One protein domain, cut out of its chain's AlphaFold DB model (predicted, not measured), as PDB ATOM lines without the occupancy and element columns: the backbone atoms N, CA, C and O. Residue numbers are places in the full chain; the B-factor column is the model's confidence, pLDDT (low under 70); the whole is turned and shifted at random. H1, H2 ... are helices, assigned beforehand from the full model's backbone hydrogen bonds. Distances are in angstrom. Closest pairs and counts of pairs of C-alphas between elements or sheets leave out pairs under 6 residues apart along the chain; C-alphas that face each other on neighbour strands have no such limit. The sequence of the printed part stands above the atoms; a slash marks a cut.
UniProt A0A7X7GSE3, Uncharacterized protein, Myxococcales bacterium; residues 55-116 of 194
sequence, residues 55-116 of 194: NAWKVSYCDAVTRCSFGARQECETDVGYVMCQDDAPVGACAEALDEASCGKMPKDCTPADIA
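Overview. This is residues 55 to 116 of the 194 residues of an uncharacterized protein of Myxococcales bacterium (UniProt A0A7X7GSE3). Three helices make a short row: H1 is in the middle, with H3 alongside it on one side and H2 tilted steeply on the other. The short helix H4 lies over one face of this row, near H1. The printed part has 62 residues, with four named helices in the order H1, H2, H3, H4 and no named strand, and its class is all helix. It is compact, with a radius of gyration of the C-alphas of 10.6 A and spans of 31 by 23 by 16 A.

Along the chain. Find C-alpha 55 at (-25.873, 10.487, 22.228); from there H1, residues 55 to 68, runs 19.8 A to C-alpha 68 at (-16.322, -5.934, 16.555). Next comes H2, residues 73 to 80, 10.6 A long. Look then for H3, residues 91 to 100, 14.2 A long. H4, residues 112 to 115, spans 5.2 A and ends with C-alpha 115 at (-15.442, 13.632, 18.886).

Arrangement. Begin at H1, which touches H3 at a shallow tilt of 25 degrees, the same way; their closest C-alphas, those of Trp 57 and Ala 95, are 4.5 A apart. H1 also touches H2 at a steep tilt of 47 degrees, opposite ways, with the C-alphas of Thr 66 and Arg 73 closest at 5.5 A. H2 and H3 are apart. H4 and H1 are near each other, with 5 pairs of C-alphas within 10 A. H4 is close to but not clearly touching H2, where the C-alphas of Val 80 and Pro 112 are closest at 7.1 A, and likewise H3, where those of Val 91 and Ile 115 are closest at 7.1 A. In H1, H2 and H3 every O i to N i+4 pair is within hydrogen-bond range; H4 is too short for such a pair.

Size, cuts and confidence. The C-alphas of Phe 70 and Asp 87 are the two farthest apart, at 31.3 A. The printed part has no cut; the link from H3 to H4, 11 residues, is long. Look for low confidence at residues 70 to 71, with pLDDT under 70; the mean of the printed part is 90.8.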
ATOM      1  N   ASN A  55     -25.391  11.748  21.668       95.38
ATOM      2  CA  ASN A  55     -25.873  10.487  22.228       95.38
ATOM      3  C   ASN A  55     -26.122   9.430  21.144       95.38
ATOM      4  O   ASN A  55     -25.805   8.266  21.367       95.38
ATOM      5  N   ALA A  56     -26.596   9.820  19.955       94.94
ATOM      6  CA  ALA A  56     -26.696   8.891  18.831       94.94
ATOM      7  C   ALA A  56     -25.334   8.320  18.429       94.94
ATOM      8  O   ALA A  56     -25.220   7.106  18.251       94.94
ATOM      9  N   TRP A  57     -24.300   9.163  18.382       96.25
ATOM     10  CA  TRP A  57     -22.934   8.705  18.142       96.25
ATOM     11  C   TRP A  57     -22.436   7.738  19.227       96.25
ATOM     12  O   TRP A  57     -21.921   6.678  18.880       96.25
ATOM     13  N   LYS A  58     -22.634   8.035  20.523       95.31
ATOM     14  CA  LYS A  58     -22.230   7.137  21.628       95.31
ATOM     15  C   LYS A  58     -22.841   5.745  21.490       95.31
ATOM     16  O   LYS A  58     -22.142   4.745  21.647       95.31
ATOM     17  N   VAL A  59     -24.135   5.684  21.166       94.88
ATOM     18  CA  VAL A  59     -24.841   4.414  20.971       94.88
ATOM     19  C   VAL A  59     -24.275   3.663  19.763       94.88
ATOM     20  O   VAL A  59     -23.889   2.508  19.922       94.88
ATOM     21  N   SER A  60     -24.127   4.308  18.594       94.50
ATOM     22  CA  SER A  60     -23.503   3.678  17.412       94.50
ATOM     23  C   SER A  60     -22.080   3.192  17.704       94.50
ATOM     24  O   SER A  60     -21.686   2.111  17.266       94.50
ATOM     25  N   TYR A  61     -21.300   3.964  18.465       93.81
ATOM     26  CA  TYR A  61     -19.939   3.599  18.843       93.81
ATOM     27  C   TYR A  61     -19.924   2.333  19.701       93.81
ATOM     28  O   TYR A  61     -19.212   1.383  19.368       93.81
ATOM     29  N   CYS A  62     -20.745   2.261  20.751       93.25
ATOM     30  CA  CYS A  62     -20.810   1.072  21.599       93.25
ATOM     31  C   CYS A  62     -21.429  -0.141  20.905       93.25
ATOM     32  O   CYS A  62     -20.963  -1.260  21.132       93.25
ATOM     33  N   ASP A  63     -22.405   0.053  20.016       92.25
ATOM     34  CA  ASP A  63     -22.926  -1.006  19.147       92.25
ATOM     35  C   ASP A  63     -21.797  -1.585  18.282       92.25
ATOM     36  O   ASP A  63     -21.596  -2.801  18.233       92.25
ATOM     37  N   ALA A  64     -21.011  -0.718  17.639       91.00
ATOM     38  CA  ALA A  64     -19.923  -1.123  16.761       91.00
ATOM     39  C   ALA A  64     -18.757  -1.781  17.524       91.00
ATOM     40  O   ALA A  64     -18.237  -2.808  17.080       91.00
ATOM     41  N   VAL A  65     -18.375  -1.253  18.694       89.88
ATOM     42  CA  VAL A  65     -17.357  -1.856  19.573       89.88
ATOM     43  C   VAL A  65     -17.809  -3.223  20.071       89.88
ATOM     44  O   VAL A  65     -17.029  -4.167  19.987       89.88
ATOM     45  N   THR A  66     -19.056  -3.366  20.520       90.19
ATOM     46  CA  THR A  66     -19.607  -4.656  20.981       90.19
ATOM     47  C   THR A  66     -19.692  -5.667  19.835       90.19
ATOM     48  O   THR A  66     -19.447  -6.856  20.014       90.19
ATOM     49  N   ARG A  67     -20.018  -5.201  18.623       89.06
ATOM     50  CA  ARG A  67     -20.064  -6.040  17.420       89.06
ATOM     51  C   ARG A  67     -18.677  -6.527  16.994       89.06
ATOM     52  O   ARG A  67     -18.558  -7.645  16.497       89.06
ATOM     53  N   CYS A  68     -17.647  -5.693  17.139       83.06
ATOM     54  CA  CYS A  68     -16.322  -5.934  16.555       83.06
ATOM     55  C   CYS A  68     -15.199  -6.246  17.542       83.06
ATOM     56  O   CYS A  68     -14.108  -6.636  17.121       83.06
ATOM     57  N   SER A  69     -15.458  -6.122  18.835       75.31
ATOM     58  CA  SER A  69     -14.589  -6.565  19.914       75.31
ATOM     59  C   SER A  69     -15.431  -7.372  20.894       75.31
ATOM     60  O   SER A  69     -16.600  -7.069  21.100       75.31
ATOM     61  N   PHE A  70     -14.852  -8.384  21.538       67.50
ATOM     62  CA  PHE A  70     -15.533  -9.134  22.604       67.50
ATOM     63  C   PHE A  70     -15.719  -8.304  23.899       67.50
ATOM     64  O   PHE A  70     -15.854  -8.881  24.974       67.50
ATOM     65  N   GLY A  71     -15.670  -6.970  23.817       63.47
ATOM     66  CA  GLY A  71     -15.901  -6.073  24.944       63.47
ATOM     67  C   GLY A  71     -17.367  -6.081  25.370       63.47
ATOM     68  O   GLY A  71     -18.271  -6.242  24.546       63.47
ATOM     69  N   ALA A  72     -17.610  -5.911  26.670       75.25
ATOM     70  CA  ALA A  72     -18.965  -5.795  27.181       75.25
ATOM     71  C   ALA A  72     -19.522  -4.413  26.822       75.25
ATOM     72  O   ALA A  72     -18.914  -3.392  27.135       75.25
ATOM     73  N   ARG A  73     -20.717  -4.372  26.220       84.94
ATOM     74  CA  ARG A  73     -21.448  -3.126  25.927       84.94
ATOM     75  C   ARG A  73     -21.436  -2.149  27.107       84.94
ATOM     76  O   ARG A  73     -21.196  -0.963  26.923       84.94
ATOM     77  N   GLN A  74     -21.645  -2.680  28.309       86.25
ATOM     78  CA  GLN A  74     -21.699  -1.915  29.550       86.25
ATOM     79  C   GLN A  74     -20.383  -1.192  29.877       86.25
ATOM     80  O   GLN A  74     -20.415  -0.083  30.407       86.25
ATOM     81  N   GLU A  75     -19.230  -1.789  29.562       85.06
ATOM     82  CA  GLU A  75     -17.931  -1.130  29.743       85.06
ATOM     83  C   GLU A  75     -17.810   0.054  28.783       85.06
ATOM     84  O   GLU A  75     -17.490   1.158  29.216       85.06
ATOM     85  N   CYS A  76     -18.191  -0.133  27.514       89.94
ATOM     86  CA  CYS A  76     -18.214   0.964  26.549       89.94
ATOM     87  C   CYS A  76     -19.141   2.097  26.997       89.94
ATOM     88  O   CYS A  76     -18.728   3.251  27.016       89.94
ATOM     89  N   GLU A  77     -20.372   1.782  27.406       90.38
ATOM     90  CA  GLU A  77     -21.330   2.780  27.892       90.38
ATOM     91  C   GLU A  77     -20.809   3.520  29.129       90.38
ATOM     92  O   GLU A  77     -21.042   4.719  29.270       90.38
ATOM     93  N   THR A  78     -20.055   2.837  29.992       87.19
ATOM     94  CA  THR A  78     -19.406   3.464  31.148       87.19
ATOM     95  C   THR A  78     -18.312   4.442  30.718       87.19
ATOM     96  O   THR A  78     -18.219   5.536  31.276       87.19
ATOM     97  N   ASP A  79     -17.502   4.076  29.725       86.31
ATOM     98  CA  ASP A  79     -16.372   4.893  29.282       86.31
ATOM     99  C   ASP A  79     -16.815   6.085  28.420       86.31
ATOM    100  O   ASP A  79     -16.354   7.207  28.641       86.31
ATOM    101  N   VAL A  80     -17.753   5.888  27.483       92.12
ATOM    102  CA  VAL A  80     -18.195   6.951  26.559       92.12
ATOM    103  C   VAL A  80     -19.463   7.679  27.003       92.12
ATOM    104  O   VAL A  80     -19.777   8.743  26.468       92.12
ATOM    105  N   GLY A  81     -20.204   7.154  27.983       91.25
ATOM    106  CA  GLY A  81     -21.486   7.716  28.424       91.25
ATOM    107  C   GLY A  81     -21.387   9.181  28.852       91.25
ATOM    108  O   GLY A  81     -22.270   9.986  28.548       91.25
ATOM    109  N   TYR A  82     -20.255   9.555  29.450       92.88
ATOM    110  CA  TYR A  82     -19.978  10.906  29.946       92.88
ATOM    111  C   TYR A  82     -19.164  11.779  28.985       92.88
ATOM    112  O   TYR A  82     -18.828  12.912  29.325       92.88
ATOM    113  N   VAL A  83     -18.862  11.289  27.779       95.75
ATOM    114  CA  VAL A  83     -18.217  12.110  26.749       95.75
ATOM    115  C   VAL A  83     -19.149  13.262  26.383       95.75
ATOM    116  O   VAL A  83     -20.313  13.056  26.036       95.75
ATOM    117  N   MET A  84     -18.643  14.486  26.450       95.25
ATOM    118  CA  MET A  84     -19.292  15.632  25.820       95.25
ATOM    119  C   MET A  84     -18.700  15.763  24.424       95.25
ATOM    120  O   MET A  84     -17.485  15.708  24.293       95.25
ATOM    121  N   CYS A  85     -19.525  15.882  23.389       96.50
ATOM    122  CA  CYS A  85     -19.019  16.060  22.030       96.50
ATOM    123  C   CYS A  85     -18.677  17.533  21.773       96.50
ATOM    124  O   CYS A  85     -19.328  18.409  22.337       96.50
ATOM    125  N   GLN A  86     -17.692  17.799  20.911       96.56
ATOM    126  CA  GLN A  86     -17.424  19.150  20.403       96.56
ATOM    127  C   GLN A  86     -18.640  19.660  19.618       96.56
ATOM    128  O   GLN A  86     -19.329  18.875  18.962       96.56
ATOM    129  N   ASP A  87     -18.880  20.971  19.653       93.38
ATOM    130  CA  ASP A  87     -20.028  21.596  18.982       93.38
ATOM    131  C   ASP A  87     -20.030  21.361  17.459       93.38
ATOM    132  O   ASP A  87     -21.091  21.263  16.843       93.38
ATOM    133  N   ASP A  88     -18.849  21.262  16.845       92.81
ATOM    134  CA  ASP A  88     -18.641  21.025  15.413       92.81
ATOM    135  C   ASP A  88     -18.240  19.578  15.081       92.81
ATOM    136  O   ASP A  88     -17.905  19.276  13.931       92.81
ATOM    137  N   ALA A  89     -18.313  18.662  16.055       94.56
ATOM    138  CA  ALA A  89     -18.025  17.257  15.812       94.56
ATOM    139  C   ALA A  89     -19.009  16.666  14.780       94.56
ATOM    140  O   ALA A  89     -20.222  16.890  14.870       94.56
ATOM    141  N   PRO A  90     -18.542  15.833  13.830       95.12
ATOM    142  CA  PRO A  90     -19.378  15.236  12.788       95.12
ATOM    143  C   PRO A  90     -20.214  14.050  13.310       95.12
ATOM    144  O   PRO A  90     -20.280  12.998  12.679       95.12
ATOM    145  N   VAL A  91     -20.868  14.200  14.465       95.81
ATOM    146  CA  VAL A  91     -21.533  13.117  15.212       95.81
ATOM    147  C   VAL A  91     -22.555  12.338  14.380       95.81
ATOM    148  O   VAL A  91     -22.610  11.118  14.493       95.81
ATOM    149  N   GLY A  92     -23.311  12.999  13.496       93.88
ATOM    150  CA  GLY A  92     -24.270  12.331  12.608       93.88
ATOM    151  C   GLY A  92     -23.600  11.449  11.557       93.88
ATOM    152  O   GLY A  92     -23.882  10.256  11.492       93.88
ATOM    153  N   ALA A  93     -22.656  12.013  10.799       95.44
ATOM    154  CA  ALA A  93     -21.903  11.259   9.797       95.44
ATOM    155  C   ALA A  93     -21.103  10.112  10.437       95.44
ATOM    156  O   ALA A  93     -21.008   9.024   9.874       95.44
ATOM    157  N   CYS A  94     -20.569  10.332  11.641       96.38
ATOM    158  CA  CYS A  94     -19.865   9.300  12.383       96.38
ATOM    159  C   CYS A  94     -20.782   8.194  12.899       96.38
ATOM    160  O   CYS A  94     -20.399   7.030  12.827       96.38
ATOM    161  N   ALA A  95     -21.978   8.521  13.395       95.94
ATOM    162  CA  ALA A  95     -22.955   7.518  13.808       95.94
ATOM    163  C   ALA A  95     -23.330   6.594  12.635       95.94
ATOM    164  O   ALA A  95     -23.220   5.377  12.762       95.94
ATOM    165  N   GLU A  96     -23.654   7.173  11.472       94.56
ATOM    166  CA  GLU A  96     -23.964   6.426  10.244       94.56
ATOM    167  C   GLU A  96     -22.785   5.547   9.800       94.56
ATOM    168  O   GLU A  96     -22.940   4.344   9.580       94.56
ATOM    169  N   ALA A  97     -21.574   6.113   9.748       95.06
ATOM    170  CA  ALA A  97     -20.377   5.373   9.362       95.06
ATOM    171  C   ALA A  97     -20.064   4.207  10.317       95.06
ATOM    172  O   ALA A  97     -19.602   3.157   9.873       95.06
ATOM    173  N   LEU A  98     -20.304   4.373  11.622       94.19
ATOM    174  CA  LEU A  98     -20.132   3.323  12.632       94.19
ATOM    175  C   LEU A  98     -21.188   2.220  12.494       94.19
ATOM    176  O   LEU A  98     -20.860   1.034  12.611       94.19
ATOM    177  N   ASP A  99     -22.435   2.584  12.202       92.88
ATOM    178  CA  ASP A  99     -23.516   1.622  11.997       92.88
ATOM    179  C   ASP A  99     -23.258   0.748  10.755       92.88
ATOM    180  O   ASP A  99     -23.469  -0.467  10.807       92.88
ATOM    181  N   GLU A 100     -22.685   1.324   9.692       93.50
ATOM    182  CA  GLU A 100     -22.306   0.627   8.452       93.50
ATOM    183  C   GLU A 100     -20.946  -0.099   8.517       93.50
ATOM    184  O   GLU A 100     -20.632  -0.940   7.663       93.50
ATOM    185  N   ALA A 101     -20.110   0.204   9.515       90.81
ATOM    186  CA  ALA A 101     -18.748  -0.313   9.591       90.81
ATOM    187  C   ALA A 101     -18.689  -1.836   9.796       90.81
ATOM    188  O   ALA A 101     -19.369  -2.422  10.644       90.81
ATOM    189  N   SER A 102     -17.758  -2.476   9.083       88.38
ATOM    190  CA  SER A 102     -17.385  -3.879   9.297       88.38
ATOM    191  C   SER A 102     -16.151  -3.994  10.191       88.38
ATOM    192  O   SER A 102     -15.290  -3.108  10.226       88.38
ATOM    193  N   CYS A 103     -16.030  -5.114  10.900       85.44
ATOM    194  CA  CYS A 103     -14.907  -5.348  11.801       85.44
ATOM    195  C   CYS A 103     -13.580  -5.365  11.023       85.44
ATOM    196  O   CYS A 103     -13.438  -6.069  10.025       85.44
ATOM    197  N   GLY A 104     -12.624  -4.531  11.447       81.50
ATOM    198  CA  GLY A 104     -11.365  -4.267  10.731       81.50
ATOM    199  C   GLY A 104     -11.383  -3.048   9.796       81.50
ATOM    200  O   GLY A 104     -10.327  -2.649   9.305       81.50
ATOM    201  N   LYS A 105     -12.546  -2.421   9.580       87.12
ATOM    202  CA  LYS A 105     -12.714  -1.168   8.820       87.12
ATOM    203  C   LYS A 105     -13.524  -0.130   9.600       87.12
ATOM    204  O   LYS A 105     -14.346   0.577   9.027       87.12
ATOM    205  N   MET A 106     -13.297  -0.057  10.906       88.44
ATOM    206  CA  MET A 106     -13.881   1.000  11.727       88.44
ATOM    207  C   MET A 106     -13.380   2.374  11.251       88.44
ATOM    208  O   MET A 106     -12.180   2.496  10.961       88.44
ATOM    209  N   PRO A 107     -14.258   3.389  11.153       91.56
ATOM    210  CA  PRO A 107     -13.851   4.751  10.827       91.56
ATOM    211  C   PRO A 107     -12.859   5.255  11.879       91.56
ATOM    212  O   PRO A 107     -13.076   5.111  13.082       91.56
ATOM    213  N   LYS A 108     -11.723   5.781  11.414       89.75
ATOM    214  CA  LYS A 108     -10.594   6.162  12.282       89.75
ATOM    215  C   LYS A 108     -10.756   7.539  12.917       89.75
ATOM    216  O   LYS A 108     -10.024   7.834  13.845       89.75
ATOM    217  N   ASP A 109     -11.660   8.338  12.374       93.62
ATOM    218  CA  ASP A 109     -11.966   9.735  12.685       93.62
ATOM    219  C   ASP A 109     -13.300   9.891  13.435       93.62
ATOM    220  O   ASP A 109     -13.823  10.990  13.580       93.62
ATOM    221  N   CYS A 110     -13.852   8.777  13.915       94.81
ATOM    222  CA  CYS A 110     -15.092   8.725  14.685       94.81
ATOM    223  C   CYS A 110     -14.871   8.113  16.072       94.81
ATOM    224  O   CYS A 110     -15.771   7.474  16.626       94.81
ATOM    225  N   THR A 111     -13.658   8.255  16.612       93.25
ATOM    226  CA  THR A 111     -13.305   7.761  17.946       93.25
ATOM    227  C   THR A 111     -13.653   8.795  19.021       93.25
ATOM    228  O   THR A 111     -13.809   9.977  18.707       93.25
ATOM    229  N   PRO A 112     -13.718   8.408  20.310       94.25
ATOM    230  CA  PRO A 112     -13.884   9.373  21.395       94.25
ATOM    231  C   PRO A 112     -12.840  10.491  21.361       94.25
ATOM    232  O   PRO A 112     -13.137  11.619  21.731       94.25
ATOM    233  N   ALA A 113     -11.631  10.212  20.864       92.75
ATOM    234  CA  ALA A 113     -10.587  11.217  20.756       92.75
ATOM    235  C   ALA A 113     -10.865  12.310  19.720       92.75
ATOM    236  O   ALA A 113     -10.418  13.439  19.917       92.75
ATOM    237  N   ASP A 114     -11.592  11.975  18.656       94.69
ATOM    238  CA  ASP A 114     -11.924  12.897  17.568       94.69
ATOM    239  C   ASP A 114     -13.192  13.697  17.874       94.69
ATOM    240  O   ASP A 114     -13.343  14.832  17.434       94.69
ATOM    241  N   ILE A 115     -14.101  13.100  18.648       96.25
ATOM    242  CA  ILE A 115     -15.442  13.632  18.886       96.25
ATOM    243  C   ILE A 115     -15.542  14.407  20.204       96.25
ATOM    244  O   ILE A 115     -16.330  15.347  20.295       96.25
ATOM    245  N   ALA A 116     -14.771  14.039  21.232       96.88
ATOM    246  CA  ALA A 116     -14.920  14.611  22.569       96.88
ATOM    247  C   ALA A 116     -14.440  16.069  22.663       96.88
ATOM    248  O   ALA A 116     -13.335  16.400  22.225       96.88
TER     249      ALA A 116